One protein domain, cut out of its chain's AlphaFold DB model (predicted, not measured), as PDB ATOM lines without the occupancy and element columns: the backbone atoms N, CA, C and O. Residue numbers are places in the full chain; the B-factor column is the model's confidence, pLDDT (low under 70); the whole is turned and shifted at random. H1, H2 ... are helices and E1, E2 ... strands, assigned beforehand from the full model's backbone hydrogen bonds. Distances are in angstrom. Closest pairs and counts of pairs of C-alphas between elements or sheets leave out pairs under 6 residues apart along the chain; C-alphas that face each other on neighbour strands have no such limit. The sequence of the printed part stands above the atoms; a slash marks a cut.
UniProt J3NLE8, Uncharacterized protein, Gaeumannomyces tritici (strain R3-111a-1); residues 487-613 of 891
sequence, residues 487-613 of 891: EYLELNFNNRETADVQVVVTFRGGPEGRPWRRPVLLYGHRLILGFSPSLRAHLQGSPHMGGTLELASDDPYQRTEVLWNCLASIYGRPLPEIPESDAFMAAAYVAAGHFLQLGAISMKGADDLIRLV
ATOM      1  N   GLU A 487     -35.896 -41.588 -54.730       92.00
ATOM      2  CA  GLU A 487     -36.612 -42.047 -53.531       92.00
ATOM      3  C   GLU A 487     -35.770 -43.075 -52.740       92.00
ATOM      4  O   GLU A 487     -35.668 -42.984 -51.515       92.00
ATOM      5  N   TYR A 488     -35.049 -43.977 -53.420       91.25
ATOM      6  CA  TYR A 488     -34.093 -44.891 -52.781       91.25
ATOM      7  C   TYR A 488     -32.882 -44.179 -52.146       91.25
ATOM      8  O   TYR A 488     -32.456 -44.548 -51.047       91.25
ATOM      9  N   LEU A 489     -32.313 -43.161 -52.801       94.00
ATOM     10  CA  LEU A 489     -31.225 -42.352 -52.236       94.00
ATOM     11  C   LEU A 489     -31.713 -41.579 -51.001       94.00
ATOM     12  O   LEU A 489     -31.078 -41.645 -49.948       94.00
ATOM     13  N   GLU A 490     -32.868 -40.918 -51.089       93.88
ATOM     14  CA  GLU A 490     -33.452 -40.163 -49.984       93.88
ATOM     15  C   GLU A 490     -33.748 -41.043 -48.766       93.88
ATOM     16  O   GLU A 490     -33.481 -40.615 -47.640       93.88
ATOM     17  N   LEU A 491     -34.257 -42.264 -48.965       94.19
ATOM     18  CA  LEU A 491     -34.504 -43.237 -47.892       94.19
ATOM     19  C   LEU A 491     -33.217 -43.660 -47.163       94.19
ATOM     20  O   LEU A 491     -33.258 -43.945 -45.967       94.19
ATOM     21  N   ASN A 492     -32.075 -43.664 -47.854       95.69
ATOM     22  CA  ASN A 492     -30.781 -44.048 -47.284       95.69
ATOM     23  C   ASN A 492     -29.968 -42.868 -46.713       95.69
ATOM     24  O   ASN A 492     -28.893 -43.075 -46.142       95.69
ATOM     25  N   PHE A 493     -30.470 -41.631 -46.790       97.12
ATOM     26  CA  PHE A 493     -29.843 -40.488 -46.122       97.12
ATOM     27  C   PHE A 493     -29.866 -40.651 -44.591       97.12
ATOM     28  O   PHE A 493     -30.927 -40.776 -43.979       97.12
ATOM     29  N   ASN A 494     -28.685 -40.617 -43.965       96.94
ATOM     30  CA  ASN A 494     -28.471 -40.912 -42.544       96.94
ATOM     31  C   ASN A 494     -28.877 -42.334 -42.094       96.94
ATOM     32  O   ASN A 494     -29.003 -42.585 -40.892       96.94
ATOM     33  N   ASN A 495     -29.039 -43.286 -43.020       96.12
ATOM     34  CA  ASN A 495     -29.235 -44.687 -42.660       96.12
ATOM     35  C   ASN A 495     -27.917 -45.292 -42.146       96.12
ATOM     36  O   ASN A 495     -26.931 -45.377 -42.876       96.12
ATOM     37  N   ARG A 496     -27.896 -45.725 -40.881       95.88
ATOM     38  CA  ARG A 496     -26.717 -46.337 -40.247       95.88
ATOM     39  C   ARG A 496     -26.462 -47.777 -40.709       95.88
ATOM     40  O   ARG A 496     -25.337 -48.243 -40.577       95.88
ATOM     41  N   GLU A 497     -27.472 -48.476 -41.221       95.50
ATOM     42  CA  GLU A 497     -27.361 -49.896 -41.591       95.50
ATOM     43  C   GLU A 497     -26.676 -50.104 -42.949       95.50
ATOM     44  O   GLU A 497     -26.045 -51.134 -43.165       95.50
ATOM     45  N   THR A 498     -26.756 -49.114 -43.843       94.62
ATOM     46  CA  THR A 498     -26.170 -49.152 -45.196       94.62
ATOM     47  C   THR A 498     -24.931 -48.263 -45.362       94.62
ATOM     48  O   THR A 498     -24.236 -48.359 -46.373       94.62
ATOM     49  N   ALA A 499     -24.640 -47.401 -44.384       95.69
ATOM     50  CA  ALA A 499     -23.517 -46.468 -44.412       95.69
ATOM     51  C   ALA A 499     -22.143 -47.155 -44.278       95.69
ATOM     52  O   ALA A 499     -21.903 -47.922 -43.346       95.69
ATOM     53  N   ASP A 500     -21.201 -46.785 -45.150       95.00
ATOM     54  CA  ASP A 500     -19.792 -47.211 -45.127       95.00
ATOM     55  C   ASP A 500     -18.834 -46.119 -44.598       95.00
ATOM     56  O   ASP A 500     -17.616 -46.326 -44.545       95.00
ATOM     57  N   VAL A 501     -19.366 -44.958 -44.191       95.56
ATOM     58  CA  VAL A 501     -18.636 -43.860 -43.540       95.56
ATOM     59  C   VAL A 501     -19.530 -43.090 -42.560       95.56
ATOM     60  O   VAL A 501     -20.728 -42.908 -42.778       95.56
ATOM     61  N   GLN A 502     -18.933 -42.591 -41.480       96.12
ATOM     62  CA  GLN A 502     -19.564 -41.656 -40.546       96.12
ATOM     63  C   GLN A 502     -18.900 -40.282 -40.692       96.12
ATOM     64  O   GLN A 502     -17.711 -40.157 -40.432       96.12
ATOM     65  N   VAL A 503     -19.637 -39.243 -41.082       96.06
ATOM     66  CA  VAL A 503     -19.125 -37.865 -41.154       96.06
ATOM     67  C   VAL A 503     -19.442 -37.128 -39.854       96.06
ATOM     68  O   VAL A 503     -20.590 -37.112 -39.405       96.06
ATOM     69  N   VAL A 504     -18.428 -36.491 -39.270       96.06
ATOM     70  CA  VAL A 504     -18.525 -35.661 -38.065       96.06
ATOM     71  C   VAL A 504     -18.023 -34.262 -38.401       96.06
ATOM     72  O   VAL A 504     -16.821 -34.057 -38.539       96.06
ATOM     73  N   VAL A 505     -18.921 -33.279 -38.520       95.88
ATOM     74  CA  VAL A 505     -18.524 -31.875 -38.715       95.88
ATOM     75  C   VAL A 505     -18.589 -31.123 -37.395       95.88
ATOM     76  O   VAL A 505     -19.655 -30.963 -36.801       95.88
ATOM     77  N   THR A 506     -17.436 -30.637 -36.952       94.62
ATOM     78  CA  THR A 506     -17.260 -29.821 -35.749       94.62
ATOM     79  C   THR A 506     -17.139 -28.336 -36.102       94.62
ATOM     80  O   THR A 506     -16.756 -27.971 -37.215       94.62
ATOM     81  N   PHE A 507     -17.453 -27.459 -35.143       91.88
ATOM     82  CA  PHE A 507     -17.339 -26.009 -35.310       91.88
ATOM     83  C   PHE A 507     -16.303 -25.427 -34.348       91.88
ATOM     84  O   PHE A 507     -16.410 -25.609 -33.131       91.88
ATOM     85  N   ARG A 508     -15.312 -24.693 -34.875       86.94
ATOM     86  CA  ARG A 508     -14.365 -23.948 -34.030       86.94
ATOM     87  C   ARG A 508     -15.093 -22.844 -33.252       86.94
ATOM     88  O   ARG A 508     -16.086 -22.282 -33.710       86.94
ATOM     89  N   GLY A 509     -14.592 -22.561 -32.048       76.62
ATOM     90  CA  GLY A 509     -15.219 -21.651 -31.079       76.62
ATOM     91  C   GLY A 509     -16.248 -22.308 -30.149       76.62
ATOM     92  O   GLY A 509     -16.635 -21.691 -29.162       76.62
ATOM     93  N   GLY A 510     -16.653 -23.558 -30.411       61.91
ATOM     94  CA  GLY A 510     -17.616 -24.286 -29.580       61.91
ATOM     95  C   GLY A 510     -19.062 -23.764 -29.688       61.91
ATOM     96  O   GLY A 510     -19.354 -22.869 -30.484       61.91
ATOM     97  N   PRO A 511     -19.996 -24.330 -28.899       64.50
ATOM     98  CA  PRO A 511     -21.393 -23.887 -28.866       64.50
ATOM     99  C   PRO A 511     -21.607 -22.616 -28.022       64.50
ATOM    100  O   PRO A 511     -22.692 -22.027 -28.048       64.50
ATOM    101  N   GLU A 512     -20.604 -22.190 -27.246       62.62
ATOM    102  CA  GLU A 512     -20.717 -21.089 -26.287       62.62
ATOM    103  C   GLU A 512     -20.950 -19.744 -26.995       62.62
ATOM    104  O   GLU A 512     -20.063 -19.149 -27.600       62.62
ATOM    105  N   GLY A 513     -22.196 -19.264 -26.932       71.19
ATOM    106  CA  GLY A 513     -22.637 -18.028 -27.583       71.19
ATOM    107  C   GLY A 513     -23.207 -18.190 -28.999       71.19
ATOM    108  O   GLY A 513     -23.651 -17.195 -29.569       71.19
ATOM    109  N   ARG A 514     -23.251 -19.407 -29.566       83.06
ATOM    110  CA  ARG A 514     -23.847 -19.688 -30.891       83.06
ATOM    111  C   ARG A 514     -24.676 -20.989 -30.867       83.06
ATOM    112  O   ARG A 514     -24.214 -22.016 -31.356       83.06
ATOM    113  N   PRO A 515     -25.912 -20.988 -30.325       83.62
ATOM    114  CA  PRO A 515     -26.714 -22.209 -30.121       83.62
ATOM    115  C   PRO A 515     -27.128 -22.960 -31.406       83.62
ATOM    116  O   PRO A 515     -27.526 -24.126 -31.323       83.62
ATOM    117  N   TRP A 516     -27.004 -22.314 -32.573       84.88
ATOM    118  CA  TRP A 516     -27.147 -22.893 -33.921       84.88
ATOM    119  C   TRP A 516     -25.892 -23.647 -34.413       84.88
ATOM    120  O   TRP A 516     -25.814 -24.040 -35.576       84.88
ATOM    121  N   ARG A 517     -24.887 -23.831 -33.541       89.62
ATOM    122  CA  ARG A 517     -23.665 -24.607 -33.793       89.62
ATOM    123  C   ARG A 517     -23.592 -25.809 -32.871       89.62
ATOM    124  O   ARG A 517     -23.089 -25.749 -31.754       89.62
ATOM    125  N   ARG A 518     -24.100 -26.923 -33.380       92.00
ATOM    126  CA  ARG A 518     -24.017 -28.265 -32.796       92.00
ATOM    127  C   ARG A 518     -23.318 -29.178 -33.804       92.00
ATOM    128  O   ARG A 518     -23.665 -29.077 -34.984       92.00
ATOM    129  N   PRO A 519     -22.367 -30.036 -33.398       93.00
ATOM    130  CA  PRO A 519     -21.687 -30.924 -34.334       93.00
ATOM    131  C   PRO A 519     -22.676 -31.730 -35.182       93.00
ATOM    132  O   PRO A 519     -23.641 -32.282 -34.651       93.00
ATOM    133  N   VAL A 520     -22.449 -31.775 -36.495       95.12
ATOM    134  CA  VAL A 520     -23.249 -32.592 -37.413       95.12
ATOM    135  C   VAL A 520     -22.685 -34.004 -37.404       95.12
ATOM    136  O   VAL A 520     -21.510 -34.191 -37.707       95.12
ATOM    137  N   LEU A 521     -23.527 -34.984 -37.078       96.12
ATOM    138  CA  LEU A 521     -23.220 -36.408 -37.160       96.12
ATOM    139  C   LEU A 521     -24.095 -37.028 -38.251       96.12
ATOM    140  O   LEU A 521     -25.310 -37.100 -38.079       96.12
ATOM    141  N   LEU A 522     -23.483 -37.465 -39.350       96.69
ATOM    142  CA  LEU A 522     -24.168 -38.062 -40.495       96.69
ATOM    143  C   LEU A 522     -23.591 -39.449 -40.792       96.69
ATOM    144  O   LEU A 522     -22.401 -39.580 -41.072       96.69
ATOM    145  N   TYR A 523     -24.435 -40.476 -40.797       97.00
ATOM    146  CA  TYR A 523     -24.095 -41.764 -41.401       97.00
ATOM    147  C   TYR A 523     -24.320 -41.673 -42.912       97.00
ATOM    148  O   TYR A 523     -25.357 -41.193 -43.367       97.00
ATOM    149  N   GLY A 524     -23.334 -42.069 -43.709       95.94
ATOM    150  CA  GLY A 524     -23.362 -41.819 -45.141       95.94
ATOM    151  C   GLY A 524     -22.601 -42.843 -45.960       95.94
ATOM    152  O   GLY A 524     -22.058 -43.821 -45.456       95.94
ATOM    153  N   HIS A 525     -22.611 -42.600 -47.263       96.00
ATOM    154  CA  HIS A 525     -22.164 -43.537 -48.279       96.00
ATOM    155  C   HIS A 525     -21.049 -42.857 -49.075       96.00
ATOM    156  O   HIS A 525     -21.298 -41.816 -49.689       96.00
ATOM    157  N   ARG A 526     -19.828 -43.403 -49.080       95.00
ATOM    158  CA  ARG A 526     -18.628 -42.774 -49.667       95.00
ATOM    159  C   ARG A 526     -18.816 -42.431 -51.145       95.00
ATOM    160  O   ARG A 526     -18.357 -41.383 -51.590       95.00
ATOM    161  N   LEU A 527     -19.546 -43.276 -51.878       93.94
ATOM    162  CA  LEU A 527     -19.924 -43.056 -53.276       93.94
ATOM    163  C   LEU A 527     -20.785 -41.793 -53.467       93.94
ATOM    164  O   LEU A 527     -20.511 -41.002 -54.362       93.94
ATOM    165  N   ILE A 528     -21.794 -41.594 -52.611       96.25
ATOM    166  CA  ILE A 528     -22.753 -40.481 -52.707       96.25
ATOM    167  C   ILE A 528     -22.122 -39.196 -52.164       96.25
ATOM    168  O   ILE A 528     -22.101 -38.173 -52.839       96.25
ATOM    169  N   LEU A 529     -21.516 -39.249 -50.975       96.50
ATOM    170  CA  LEU A 529     -20.810 -38.104 -50.388       96.50
ATOM    171  C   LEU A 529     -19.666 -37.611 -51.289       96.50
ATOM    172  O   LEU A 529     -19.392 -36.413 -51.332       96.50
ATOM    173  N   GLY A 530     -19.065 -38.508 -52.078       96.19
ATOM    174  CA  GLY A 530     -18.093 -38.189 -53.121       96.19
ATOM    175  C   GLY A 530     -18.604 -37.292 -54.258       96.19
ATOM    176  O   GLY A 530     -17.784 -36.847 -55.062       96.19
ATOM    177  N   PHE A 531     -19.898 -36.963 -54.353       95.88
ATOM    178  CA  PHE A 531     -20.365 -35.897 -55.251       95.88
ATOM    179  C   PHE A 531     -19.874 -34.508 -54.804       95.88
ATOM    180  O   PHE A 531     -19.503 -33.710 -55.664       95.88
ATOM    181  N   SER A 532     -19.763 -34.246 -53.495       97.69
ATOM    182  CA  SER A 532     -19.075 -33.055 -52.975       97.69
ATOM    183  C   SER A 532     -17.568 -33.165 -53.253       97.69
ATOM    184  O   SER A 532     -16.947 -34.131 -52.801       97.69
ATOM    185  N   PRO A 533     -16.935 -32.199 -53.952       97.19
ATOM    186  CA  PRO A 533     -15.492 -32.239 -54.204       97.19
ATOM    187  C   PRO A 533     -14.660 -32.152 -52.913       97.19
ATOM    188  O   PRO A 533     -13.670 -32.871 -52.772       97.19
ATOM    189  N   SER A 534     -15.129 -31.360 -51.940       95.50
ATOM    190  CA  SER A 534     -14.549 -31.237 -50.595       95.50
ATOM    191  C   SER A 534     -14.534 -32.589 -49.868       95.50
ATOM    192  O   SER A 534     -13.474 -33.097 -49.497       95.50
ATOM    193  N   LEU A 535     -15.696 -33.250 -49.760       96.19
ATOM    194  CA  LEU A 535     -15.784 -34.574 -49.136       96.19
ATOM    195  C   LEU A 535     -15.001 -35.630 -49.925       96.19
ATOM    196  O   LEU A 535     -14.334 -36.461 -49.317       96.19
ATOM    197  N   ARG A 536     -15.018 -35.589 -51.266       95.75
ATOM    198  CA  ARG A 536     -14.258 -36.511 -52.128       95.75
ATOM    199  C   ARG A 536     -12.764 -36.487 -51.814       95.75
ATOM    200  O   ARG A 536     -12.181 -37.559 -51.672       95.75
ATOM    201  N   ALA A 537     -12.165 -35.304 -51.671       94.44
ATOM    202  CA  ALA A 537     -10.744 -35.166 -51.347       94.44
ATOM    203  C   ALA A 537     -10.407 -35.811 -49.989       94.44
ATOM    204  O   ALA A 537      -9.477 -36.613 -49.889       94.44
ATOM    205  N   HIS A 538     -11.215 -35.544 -48.957       93.19
ATOM    206  CA  HIS A 538     -11.033 -36.154 -47.639       93.19
ATOM    207  C   HIS A 538     -11.276 -37.675 -47.630       93.19
ATOM    208  O   HIS A 538     -10.549 -38.414 -46.968       93.19
ATOM    209  N   LEU A 539     -12.263 -38.163 -48.387       92.69
ATOM    210  CA  LEU A 539     -12.548 -39.592 -48.525       92.69
ATOM    211  C   LEU A 539     -11.422 -40.331 -49.258       92.69
ATOM    212  O   LEU A 539     -11.049 -41.424 -48.841       92.69
ATOM    213  N   GLN A 540     -10.844 -39.739 -50.307       90.12
ATOM    214  CA  GLN A 540      -9.683 -40.296 -51.013       90.12
ATOM    215  C   GLN A 540      -8.444 -40.388 -50.109       90.12
ATOM    216  O   GLN A 540      -7.699 -41.360 -50.204       90.12
ATOM    217  N   GLY A 541      -8.262 -39.436 -49.188       84.06
ATOM    218  CA  GLY A 541      -7.214 -39.485 -48.160       84.06
ATOM    219  C   GLY A 541      -7.457 -40.488 -47.020       84.06
ATOM    220  O   GLY A 541      -6.548 -40.727 -46.230       84.06
ATOM    221  N   SER A 542      -8.653 -41.083 -46.918       80.56
ATOM    222  CA  SER A 542      -9.027 -42.023 -45.851       80.56
ATOM    223  C   SER A 542      -9.163 -43.456 -46.393       80.56
ATOM    224  O   SER A 542     -10.210 -43.797 -46.960       80.56
ATOM    225  N   PRO A 543      -8.141 -44.325 -46.229       67.62
ATOM    226  CA  PRO A 543      -8.086 -45.648 -46.862       67.62
ATOM    227  C   PRO A 543      -8.980 -46.711 -46.200       67.62
ATOM    228  O   PRO A 543      -9.049 -47.839 -46.685       67.62
ATOM    229  N   HIS A 544      -9.655 -46.391 -45.093       72.06
ATOM    230  CA  HIS A 544     -10.447 -47.352 -44.325       72.06
ATOM    231  C   HIS A 544     -11.947 -47.251 -44.650       72.06
ATOM    232  O   HIS A 544     -12.575 -46.205 -44.454       72.06
ATOM    233  N   MET A 545     -12.540 -48.360 -45.104       67.44
ATOM    234  CA  MET A 545     -13.997 -48.550 -45.074       67.44
ATOM    235  C   MET A 545     -14.481 -48.584 -43.617       67.44
ATOM    236  O   MET A 545     -13.789 -49.121 -42.753       67.44
ATOM    237  N   GLY A 546     -15.648 -48.001 -43.335       70.00
ATOM    238  CA  GLY A 546     -16.201 -47.899 -41.979       70.00
ATOM    239  C   GLY A 546     -15.539 -46.843 -41.083       70.00
ATOM    240  O   GLY A 546     -15.856 -46.774 -39.898       70.00
ATOM    241  N   GLY A 547     -14.623 -46.025 -41.614       84.31
ATOM    242  CA  GLY A 547     -13.957 -44.967 -40.852       84.31
ATOM    243  C   GLY A 547     -14.864 -43.773 -40.521       84.31
ATOM    244  O   GLY A 547     -15.810 -43.463 -41.249       84.31
ATOM    245  N   THR A 548     -14.525 -43.059 -39.448       92.56
ATOM    246  CA  THR A 548     -15.081 -41.732 -39.153       92.56
ATOM    247  C   THR A 548     -14.290 -40.665 -39.914       92.56
ATOM    248  O   THR A 548     -13.071 -40.575 -39.786       92.56
ATOM    249  N   LEU A 549     -14.981 -39.853 -40.714       93.56
ATOM    250  CA  LEU A 549     -14.454 -38.653 -41.351       93.56
ATOM    251  C   LEU A 549     -14.751 -37.442 -40.459       93.56
ATOM    252  O   LEU A 549     -15.867 -36.921 -40.457       93.56
ATOM    253  N   GLU A 550     -13.744 -36.989 -39.717       93.94
ATOM    254  CA  GLU A 550     -13.822 -35.746 -38.948       93.94
ATOM    255  C   GLU A 550     -13.483 -34.532 -39.819       93.94
ATOM    256  O   GLU A 550     -12.496 -34.518 -40.555       93.94
ATOM    257  N   LEU A 551     -14.309 -33.493 -39.714       94.81
ATOM    258  CA  LEU A 551     -14.167 -32.216 -40.403       94.81
ATOM    259  C   LEU A 551     -14.327 -31.076 -39.392       94.81
ATOM    260  O   LEU A 551     -15.079 -31.184 -38.419       94.81
ATOM    261  N   ALA A 552     -13.655 -29.953 -39.636       94.62
ATOM    262  CA  ALA A 552     -13.752 -28.760 -38.801       94.62
ATOM    263  C   ALA A 552     -14.045 -27.529 -39.664       94.62
ATOM    264  O   ALA A 552     -13.303 -27.231 -40.595       94.62
ATOM    265  N   SER A 553     -15.107 -26.799 -39.325       94.25
ATOM    266  CA  SER A 553     -15.451 -25.513 -39.935       94.25
ATOM    267  C   SER A 553     -15.223 -24.380 -38.936       94.25
ATOM    268  O   SER A 553     -15.677 -24.447 -37.791       94.25
ATOM    269  N   ASP A 554     -14.548 -23.315 -39.367       92.31
ATOM    270  CA  ASP A 554     -14.337 -22.088 -38.582       92.31
ATOM    271  C   ASP A 554     -15.156 -20.886 -39.058       92.31
ATOM    272  O   ASP A 554     -15.379 -19.959 -38.278       92.31
ATOM    273  N   ASP A 555     -15.667 -20.962 -40.290       93.56
ATOM    274  CA  ASP A 555     -16.609 -20.039 -40.918       93.56
ATOM    275  C   ASP A 555     -17.628 -19.471 -39.910       93.56
ATOM    276  O   ASP A 555     -18.208 -20.258 -39.154       93.56
ATOM    277  N   PRO A 556     -17.880 -18.148 -39.853       90.94
ATOM    278  CA  PRO A 556     -18.733 -17.530 -38.839       90.94
ATOM    279  C   PRO A 556     -20.234 -17.475 -39.183       90.94
ATOM    280  O   PRO A 556     -21.014 -17.111 -38.296       90.94
ATOM    281  N   TYR A 557     -20.655 -17.865 -40.390       93.94
ATOM    282  CA  TYR A 557     -22.055 -17.888 -40.843       93.94
ATOM    283  C   TYR A 557     -22.660 -19.296 -40.820       93.94
ATOM    284  O   TYR A 557     -23.846 -19.447 -40.546       93.94
ATOM    285  N   GLN A 558     -21.834 -20.335 -40.967       94.00
ATOM    286  CA  GLN A 558     -22.210 -21.749 -40.915       94.00
ATOM    287  C   GLN A 558     -23.205 -22.097 -39.779       94.00
ATOM    288  O   GLN A 558     -22.972 -21.784 -38.601       94.00
ATOM    289  N   ARG A 559     -24.301 -22.776 -40.147       95.12
ATOM    290  CA  ARG A 559     -25.372 -23.294 -39.267       95.12
ATOM    291  C   ARG A 559     -25.471 -24.819 -39.386       95.12
ATOM    292  O   ARG A 559     -25.211 -25.360 -40.463       95.12
ATOM    293  N   THR A 560     -25.852 -25.501 -38.305       95.62
ATOM    294  CA  THR A 560     -26.013 -26.968 -38.258       95.62
ATOM    295  C   THR A 560     -27.098 -27.454 -39.216       95.62
ATOM    296  O   THR A 560     -26.860 -28.354 -40.015       95.62
ATOM    297  N   GLU A 561     -28.279 -26.846 -39.151       96.12
ATOM    298  CA  GLU A 561     -29.459 -27.214 -39.931       96.12
ATOM    299  C   GLU A 561     -29.267 -26.957 -41.430       96.12
ATOM    300  O   GLU A 561     -29.663 -27.770 -42.259       96.12
ATOM    301  N   VAL A 562     -28.559 -25.885 -41.790       97.25
ATOM    302  CA  VAL A 562     -28.249 -25.572 -43.191       97.25
ATOM    303  C   VAL A 562     -27.206 -26.537 -43.752       97.25
ATOM    304  O   VAL A 562     -27.380 -27.049 -44.855       97.25
ATOM    305  N   LEU A 563     -26.164 -26.865 -42.978       97.38
ATOM    306  CA  LEU A 563     -25.182 -27.876 -43.377       97.38
ATOM    307  C   LEU A 563     -25.832 -29.255 -43.562       97.38
ATOM    308  O   LEU A 563     -25.522 -29.956 -44.522       97.38
ATOM    309  N   TRP A 564     -26.764 -29.616 -42.677       97.38
ATOM    310  CA  TRP A 564     -27.567 -30.833 -42.783       97.38
ATOM    311  C   TRP A 564     -28.397 -30.866 -44.070       97.38
ATOM    312  O   TRP A 564     -28.348 -31.860 -44.790       97.38
ATOM    313  N   ASN A 565     -29.090 -29.775 -44.408       97.75
ATOM    314  CA  ASN A 565     -29.869 -29.669 -45.647       97.75
ATOM    315  C   ASN A 565     -28.982 -29.764 -46.898       97.75
ATOM    316  O   ASN A 565     -29.334 -30.446 -47.858       97.75
ATOM    317  N   CYS A 566     -27.798 -29.145 -46.879       97.88
ATOM    318  CA  CYS A 566     -26.845 -29.246 -47.984       97.88
ATOM    319  C   CYS A 566     -26.340 -30.686 -48.158       97.88
ATOM    320  O   CYS A 566     -26.343 -31.197 -49.273       97.88
ATOM    321  N   LEU A 567     -25.985 -31.374 -47.066       97.44
ATOM    322  CA  LEU A 567     -25.601 -32.792 -47.094       97.44
ATOM    323  C   LEU A 567     -26.755 -33.698 -47.560       97.44
ATOM    324  O   LEU A 567     -26.521 -34.647 -48.302       97.44
ATOM    325  N   ALA A 568     -27.995 -33.382 -47.178       97.19
ATOM    326  CA  ALA A 568     -29.195 -34.078 -47.633       97.19
ATOM    327  C   ALA A 568     -29.447 -33.905 -49.141       97.19
ATOM    328  O   ALA A 568     -29.870 -34.855 -49.797       97.19
ATOM    329  N   SER A 569     -29.123 -32.742 -49.717       97.06
ATOM    330  CA  SER A 569     -29.265 -32.513 -51.164       97.06
ATOM    331  C   SER A 569     -28.311 -33.341 -52.026       97.06
ATOM    332  O   SER A 569     -28.631 -33.657 -53.170       97.06
ATOM    333  N   ILE A 570     -27.191 -33.811 -51.458       96.94
ATOM    334  CA  ILE A 570     -26.302 -34.779 -52.122       96.94
ATOM    335  C   ILE A 570     -27.021 -36.130 -52.345       96.94
ATOM    336  O   ILE A 570     -26.690 -36.870 -53.268       96.94
ATOM    337  N   TYR A 571     -28.046 -36.427 -51.540       97.00
ATOM    338  CA  TYR A 571     -28.920 -37.600 -51.662       97.00
ATOM    339  C   TYR A 571     -30.189 -37.329 -52.496       97.00
ATOM    340  O   TYR A 571     -31.106 -38.141 -52.488       97.00
ATOM    341  N   GLY A 572     -30.254 -36.200 -53.210       93.75
ATOM    342  CA  GLY A 572     -31.384 -35.817 -54.064       93.75
ATOM    343  C   GLY A 572     -32.438 -34.932 -53.392       93.75
ATOM    344  O   GLY A 572     -33.218 -34.308 -54.110       93.75
ATOM    345  N   ARG A 573     -32.428 -34.801 -52.054       95.19
ATOM    346  CA  ARG A 573     -33.449 -34.017 -51.338       95.19
ATOM    347  C   ARG A 573     -33.436 -32.547 -51.778       95.19
ATOM    348  O   ARG A 573     -32.366 -31.930 -51.767       95.19
ATOM    349  N   PRO A 574     -34.591 -31.941 -52.107       94.31
ATOM    350  CA  PRO A 574     -34.640 -30.527 -52.449       94.31
ATOM    351  C   PRO A 574     -34.170 -29.672 -51.267       94.31
ATOM    352  O   PRO A 574     -34.480 -29.956 -50.107       94.31
ATOM    353  N   LEU A 575     -33.429 -28.601 -51.562       95.88
ATOM    354  CA  LEU A 575     -33.105 -27.592 -50.556       95.88
ATOM    355  C   LEU A 575     -34.404 -26.887 -50.137       95.88
ATOM    356  O   LEU A 575     -35.119 -26.406 -51.019       95.88
ATOM    357  N   PRO A 576     -34.727 -26.804 -48.834       95.25
ATOM    358  CA  PRO A 576     -35.918 -26.094 -48.394       95.25
ATOM    359  C   PRO A 576     -35.783 -24.594 -48.667       95.25
ATOM    360  O   PRO A 576     -34.694 -24.023 -48.567       95.25
ATOM    361  N   GLU A 577     -36.913 -23.970 -48.986       94.31
ATOM    362  CA  GLU A 577     -37.019 -22.532 -49.222       94.31
ATOM    363  C   GLU A 577     -36.600 -21.730 -47.982       94.31
ATOM    364  O   GLU A 577     -36.819 -22.144 -46.840       94.31
ATOM    365  N   ILE A 578     -35.974 -20.574 -48.213       93.75
ATOM    366  CA  ILE A 578     -35.474 -19.720 -47.136       93.75
ATOM    367  C   ILE A 578     -36.602 -18.790 -46.667       93.75
ATOM    368  O   ILE A 578     -37.147 -18.057 -47.497       93.75
ATOM    369  N   PRO A 579     -36.949 -18.778 -45.363       92.25
ATOM    370  CA  PRO A 579     -37.941 -17.854 -44.827       92.25
ATOM    371  C   PRO A 579     -37.542 -16.401 -45.080       92.25
ATOM    372  O   PRO A 579     -36.391 -16.025 -44.864       92.25
ATOM    373  N   GLU A 580     -38.507 -15.561 -45.453       89.00
ATOM    374  CA  GLU A 580     -38.239 -14.169 -45.855       89.00
ATOM    375  C   GLU A 580     -37.720 -13.270 -44.719       89.00
ATOM    376  O   GLU A 580     -37.275 -12.155 -44.951       89.00
ATOM    377  N   SER A 581     -37.729 -13.770 -43.482       87.81
ATOM    378  CA  SER A 581     -37.167 -13.116 -42.300       87.81
ATOM    379  C   SER A 581     -35.801 -13.663 -41.856       87.81
ATOM    380  O   SER A 581     -35.240 -13.155 -40.886       87.81
ATOM    381  N   ASP A 582     -35.242 -14.682 -42.525       92.00
ATOM    382  CA  ASP A 582     -33.980 -15.336 -42.134       92.00
ATOM    383  C   ASP A 582     -32.890 -15.213 -43.217       92.00
ATOM    384  O   ASP A 582     -32.327 -16.195 -43.703       92.00
ATOM    385  N   ALA A 583     -32.510 -13.978 -43.554       93.75
ATOM    386  CA  ALA A 583     -31.335 -13.699 -44.390       93.75
ATOM    387  C   ALA A 583     -30.017 -14.272 -43.800       93.75
ATOM    388  O   ALA A 583     -29.052 -14.520 -44.525       93.75
ATOM    389  N   PHE A 584     -29.968 -14.576 -42.494       93.88
ATOM    390  CA  PHE A 584     -28.847 -15.298 -41.879       93.88
ATOM    391  C   PHE A 584     -28.834 -16.799 -42.247       93.88
ATOM    392  O   PHE A 584     -27.785 -17.441 -42.193       93.88
ATOM    393  N   MET A 585     -29.966 -17.386 -42.651       95.94
ATOM    394  CA  MET A 585     -30.019 -18.713 -43.274       95.94
ATOM    395  C   MET A 585     -29.465 -18.666 -44.702       95.94
ATOM    396  O   MET A 585     -28.683 -19.546 -45.052       95.94
ATOM    397  N   ALA A 586     -29.772 -17.625 -45.480       97.12
ATOM    398  CA  ALA A 586     -29.196 -17.423 -46.816       97.12
ATOM    399  C   ALA A 586     -27.660 -17.303 -46.766       97.12
ATOM    400  O   ALA A 586     -26.951 -18.083 -47.407       97.12
ATOM    401  N   ALA A 587     -27.133 -16.458 -45.871       97.00
ATOM    402  CA  ALA A 587     -25.699 -16.382 -45.569       97.00
ATOM    403  C   ALA A 587     -25.083 -17.743 -45.177       97.00
ATOM    404  O   ALA A 587     -23.972 -18.084 -45.585       97.00
ATOM    405  N   ALA A 588     -25.809 -18.562 -44.411       97.00
ATOM    406  CA  ALA A 588     -25.353 -19.895 -44.041       97.00
ATOM    407  C   ALA A 588     -25.381 -20.903 -45.206       97.00
ATOM    408  O   ALA A 588     -24.604 -21.857 -45.164       97.00
ATOM    409  N   TYR A 589     -26.215 -20.714 -46.238       98.12
ATOM    410  CA  TYR A 589     -26.167 -21.512 -47.473       98.12
ATOM    411  C   TYR A 589     -24.963 -21.135 -48.343       98.12
ATOM    412  O   TYR A 589     -24.322 -22.036 -48.887       98.12
ATOM    413  N   VAL A 590     -24.581 -19.848 -48.398       98.19
ATOM    414  CA  VAL A 590     -23.317 -19.404 -49.025       98.19
ATOM    415  C   VAL A 590     -22.132 -20.160 -48.416       98.19
ATOM    416  O   VAL A 590     -21.388 -20.829 -49.140       98.19
ATOM    417  N   ALA A 591     -22.025 -20.127 -47.083       97.38
ATOM    418  CA  ALA A 591     -20.994 -20.823 -46.315       97.38
ATOM    419  C   ALA A 591     -21.040 -22.354 -46.481       97.38
ATOM    420  O   ALA A 591     -20.022 -22.967 -46.806       97.38
ATOM    421  N   ALA A 592     -22.216 -22.978 -46.326       97.69
ATOM    422  CA  ALA A 592     -22.375 -24.432 -46.419       97.69
ATOM    423  C   ALA A 592     -22.044 -24.973 -47.816       97.69
ATOM    424  O   ALA A 592     -21.363 -25.995 -47.939       97.69
ATOM    425  N   GLY A 593     -22.489 -24.276 -48.866       97.88
ATOM    426  CA  GLY A 593     -22.144 -24.598 -50.246       97.88
ATOM    427  C   GLY A 593     -20.638 -24.505 -50.484       97.88
ATOM    428  O   GLY A 593     -20.062 -25.409 -51.083       97.88
ATOM    429  N   HIS A 594     -19.971 -23.486 -49.936       97.75
ATOM    430  CA  HIS A 594     -18.537 -23.280 -50.122       97.75
ATOM    431  C   HIS A 594     -17.718 -24.342 -49.375       97.75
ATOM    432  O   HIS A 594     -16.842 -24.973 -49.964       97.75
ATOM    433  N   PHE A 595     -18.062 -24.615 -48.113       97.38
ATOM    434  CA  PHE A 595     -17.443 -25.652 -47.283       97.38
ATOM    435  C   PHE A 595     -17.523 -27.051 -47.925       97.38
ATOM    436  O   PHE A 595     -16.567 -27.827 -47.873       97.38
ATOM    437  N   LEU A 596     -18.642 -27.363 -48.591       97.56
ATOM    438  CA  LEU A 596     -18.832 -28.609 -49.343       97.56
ATOM    439  C   LEU A 596     -18.368 -28.525 -50.814       97.56
ATOM    440  O   LEU A 596     -18.442 -29.527 -51.526       97.56
ATOM    441  N   GLN A 597     -17.885 -27.371 -51.283       97.38
ATOM    442  CA  GLN A 597     -17.548 -27.086 -52.689       97.38
ATOM    443  C   GLN A 597     -18.702 -27.381 -53.676       97.38
ATOM    444  O   GLN A 597     -18.498 -27.772 -54.825       97.38
ATOM    445  N   LEU A 598     -19.941 -27.168 -53.225       97.38
ATOM    446  CA  LEU A 598     -21.188 -27.288 -53.980       97.38
ATOM    447  C   LEU A 598     -21.607 -25.902 -54.496       97.38
ATOM    448  O   LEU A 598     -22.531 -25.281 -53.974       97.38
ATOM    449  N   GLY A 599     -20.907 -25.404 -55.521       96.81
ATOM    450  CA  GLY A 599     -21.019 -24.013 -55.990       96.81
ATOM    451  C   GLY A 599     -22.445 -23.537 -56.301       96.81
ATOM    452  O   GLY A 599     -22.790 -22.410 -55.960       96.81
ATOM    453  N   ALA A 600     -23.308 -24.397 -56.854       96.75
ATOM    454  CA  ALA A 600     -24.714 -24.063 -57.111       96.75
ATOM    455  C   ALA A 600     -25.497 -23.705 -55.828       96.75
ATOM    456  O   ALA A 600     -26.361 -22.832 -55.859       96.75
ATOM    457  N   ILE A 601     -25.158 -24.324 -54.692       97.69
ATOM    458  CA  ILE A 601     -25.767 -24.026 -53.388       97.69
ATOM    459  C   ILE A 601     -25.273 -22.674 -52.865       97.69
ATOM    460  O   ILE A 601     -26.076 -21.891 -52.364       97.69
ATOM    461  N   SER A 602     -23.981 -22.362 -53.030       97.81
ATOM    462  CA  SER A 602     -23.456 -21.041 -52.663       97.81
ATOM    463  C   SER A 602     -24.058 -19.923 -53.505       97.81
ATOM    464  O   SER A 602     -24.396 -18.879 -52.955       97.81
ATOM    465  N   MET A 603     -24.235 -20.146 -54.812       97.69
ATOM    466  CA  MET A 603     -24.898 -19.181 -55.691       97.69
ATOM    467  C   MET A 603     -26.368 -18.997 -55.307       97.69
ATOM    468  O   MET A 603     -26.790 -17.857 -55.162       97.69
ATOM    469  N   LYS A 604     -27.127 -20.077 -55.042       96.50
ATOM    470  CA  LYS A 604     -28.514 -19.948 -54.561       96.50
ATOM    471  C   LYS A 604     -28.585 -19.198 -53.227       96.50
ATOM    472  O   LYS A 604     -29.382 -18.283 -53.097       96.50
ATOM    473  N   GLY A 605     -27.723 -19.527 -52.262       97.56
ATOM    474  CA  GLY A 605     -27.676 -18.832 -50.972       97.56
ATOM    475  C   GLY A 605     -27.318 -17.346 -51.087       97.56
ATOM    476  O   GLY A 605     -27.766 -16.549 -50.267       97.56
ATOM    477  N   ALA A 606     -26.542 -16.960 -52.103       98.00
ATOM    478  CA  ALA A 606     -26.231 -15.565 -52.399       98.00
ATOM    479  C   ALA A 606     -27.389 -14.854 -53.121       98.00
ATOM    480  O   ALA A 606     -27.702 -13.726 -52.763       98.00
ATOM    481  N   ASP A 607     -28.059 -15.513 -54.068       97.44
ATOM    482  CA  ASP A 607     -29.260 -15.010 -54.754       97.44
ATOM    483  C   ASP A 607     -30.433 -14.809 -53.775       97.44
ATOM    484  O   ASP A 607     -31.004 -13.722 -53.693       97.44
ATOM    485  N   ASP A 608     -30.698 -15.805 -52.918       96.88
ATOM    486  CA  ASP A 608     -31.634 -15.684 -51.799       96.88
ATOM    487  C   ASP A 608     -31.239 -14.521 -50.874       96.88
ATOM    488  O   ASP A 608     -32.103 -13.760 -50.454       96.88
ATOM    489  N   LEU A 609     -29.949 -14.350 -50.549       97.25
ATOM    490  CA  LEU A 609     -29.498 -13.252 -49.687       97.25
ATOM    491  C   LEU A 609     -29.732 -11.886 -50.347       97.25
ATOM    492  O   LEU A 609     -30.200 -10.983 -49.666       97.25
ATOM    493  N   ILE A 610     -29.473 -11.746 -51.652       96.94
ATOM    494  CA  ILE A 610     -29.723 -10.515 -52.425       96.94
ATOM    495  C   ILE A 610     -31.217 -10.181 -52.446       96.94
ATOM    496  O   ILE A 610     -31.592  -9.042 -52.167       96.94
ATOM    497  N   ARG A 611     -32.077 -11.176 -52.701       96.12
ATOM    498  CA  ARG A 611     -33.545 -11.038 -52.654       96.12
ATOM    499  C   ARG A 611     -34.052 -10.566 -51.285       96.12
ATOM    500  O   ARG A 611     -35.114  -9.955 -51.209       96.12
ATOM    501  N   LEU A 612     -33.306 -10.863 -50.221       95.25
ATOM    502  CA  LEU A 612     -33.627 -10.550 -48.828       95.25
ATOM    503  C   LEU A 612     -32.886  -9.310 -48.283       95.25
ATOM    504  O   LEU A 612     -32.768  -9.174 -47.065       95.25
ATOM    505  N   VAL A 613     -32.384  -8.415 -49.147       93.81
ATOM    506  CA  VAL A 613     -31.907  -7.078 -48.743       93.81
ATOM    507  C   VAL A 613     -32.987  -6.019 -49.008       93.81
ATOM    508  O   VAL A 613     -33.035  -5.397 -50.065       93.81
TER     509      VAL A 613
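This is residues 487 to 613 of the 891 residues of an uncharacterized protein of Gaeumannomyces tritici (strain R3-111a-1) (UniProt J3NLE8). A small three-stranded sheet, E2 E1 E3, and a helical hairpin, H5 and H6, make the two ends of this domain, with H4 between them, over E2 on one face of the sheet and packed on H5. The short helices H2 and H3 graze the sheet, while H1 lies at the rim near one end of H4. The printed part has 127 residues with six named helices and three named strands, in the order H1 E1 E2 H2 H3 E3 H4 H5 H6; the sheet is mixed and the class is mixed, helices and strands. The whole is compact, with a radius of gyration of the C-alphas of 14.5 A and spans of 45 by 35 by 22 A.

H1, residues 487 to 492, is not on the sheet. E1, residues 501 to 507, and E2, residues 520 to 524, form an antiparallel hairpin, with N 503 and O 522 at 2.8 A, within hydrogen-bond range. H2, residues 526 to 529, only just touches H3, residues 533 to 540, with 3 pairs of C-alphas within 8 A, the closest being those of Leu 529 and Leu 535 at 6.3 A. Both only graze the sheet. E3, residues 548 to 553, is the parallel neighbour of E1, with N 506 and O 551 at 2.8 A, within hydrogen-bond range; E2 and E3 are the edge strands. H4, residues 560 to 569, is over E2 at a height over the sheet of 9.7 A and runs along the strands, at 7 degrees to E2 on the local plane; helix and sheet make two layers, a helix on one face of a sheet. The closest C-alphas of H1 and H4, close but not clearly touching, are those of Glu 490 and Ala 568, 7.8 A apart. H4 touches H5, residues 583 to 595, at a steep tilt of 58 degrees, the closest C-alphas being those of Leu 563 and Ala 592 at 5.4 A. H5 and H6, residues 599 to 611, touch as a helical hairpin, opposite ways at a shallow tilt of 16 degrees, with the C-alphas of Val 590 and Ser 602 closest at 4.0 A. H6 is apart from the strands. In H1, H3, H4, H5 and H6 every O i to N i+4 pair is within hydrogen-bond range; H2 is too short for such a pair.

H1 begins at C-alpha 487, (-36.612, -42.047, -53.531). E1 is 19.7 A long from first to last C-alpha, E3 16.2 A, H4 14.4 A, H5 18.6 A and H6 18.3 A. H6 ends at C-alpha 611, (-33.545, -11.038, -52.654).

The two C-alphas farthest apart, those of His 544 and Val 613, are 45.8 A apart. The printed part has no cut. The links E1 to E2 and H4 to H5 are long. The mean pLDDT of the printed part is 92.8; residues 510 to 512, 543 and 545 are under 70.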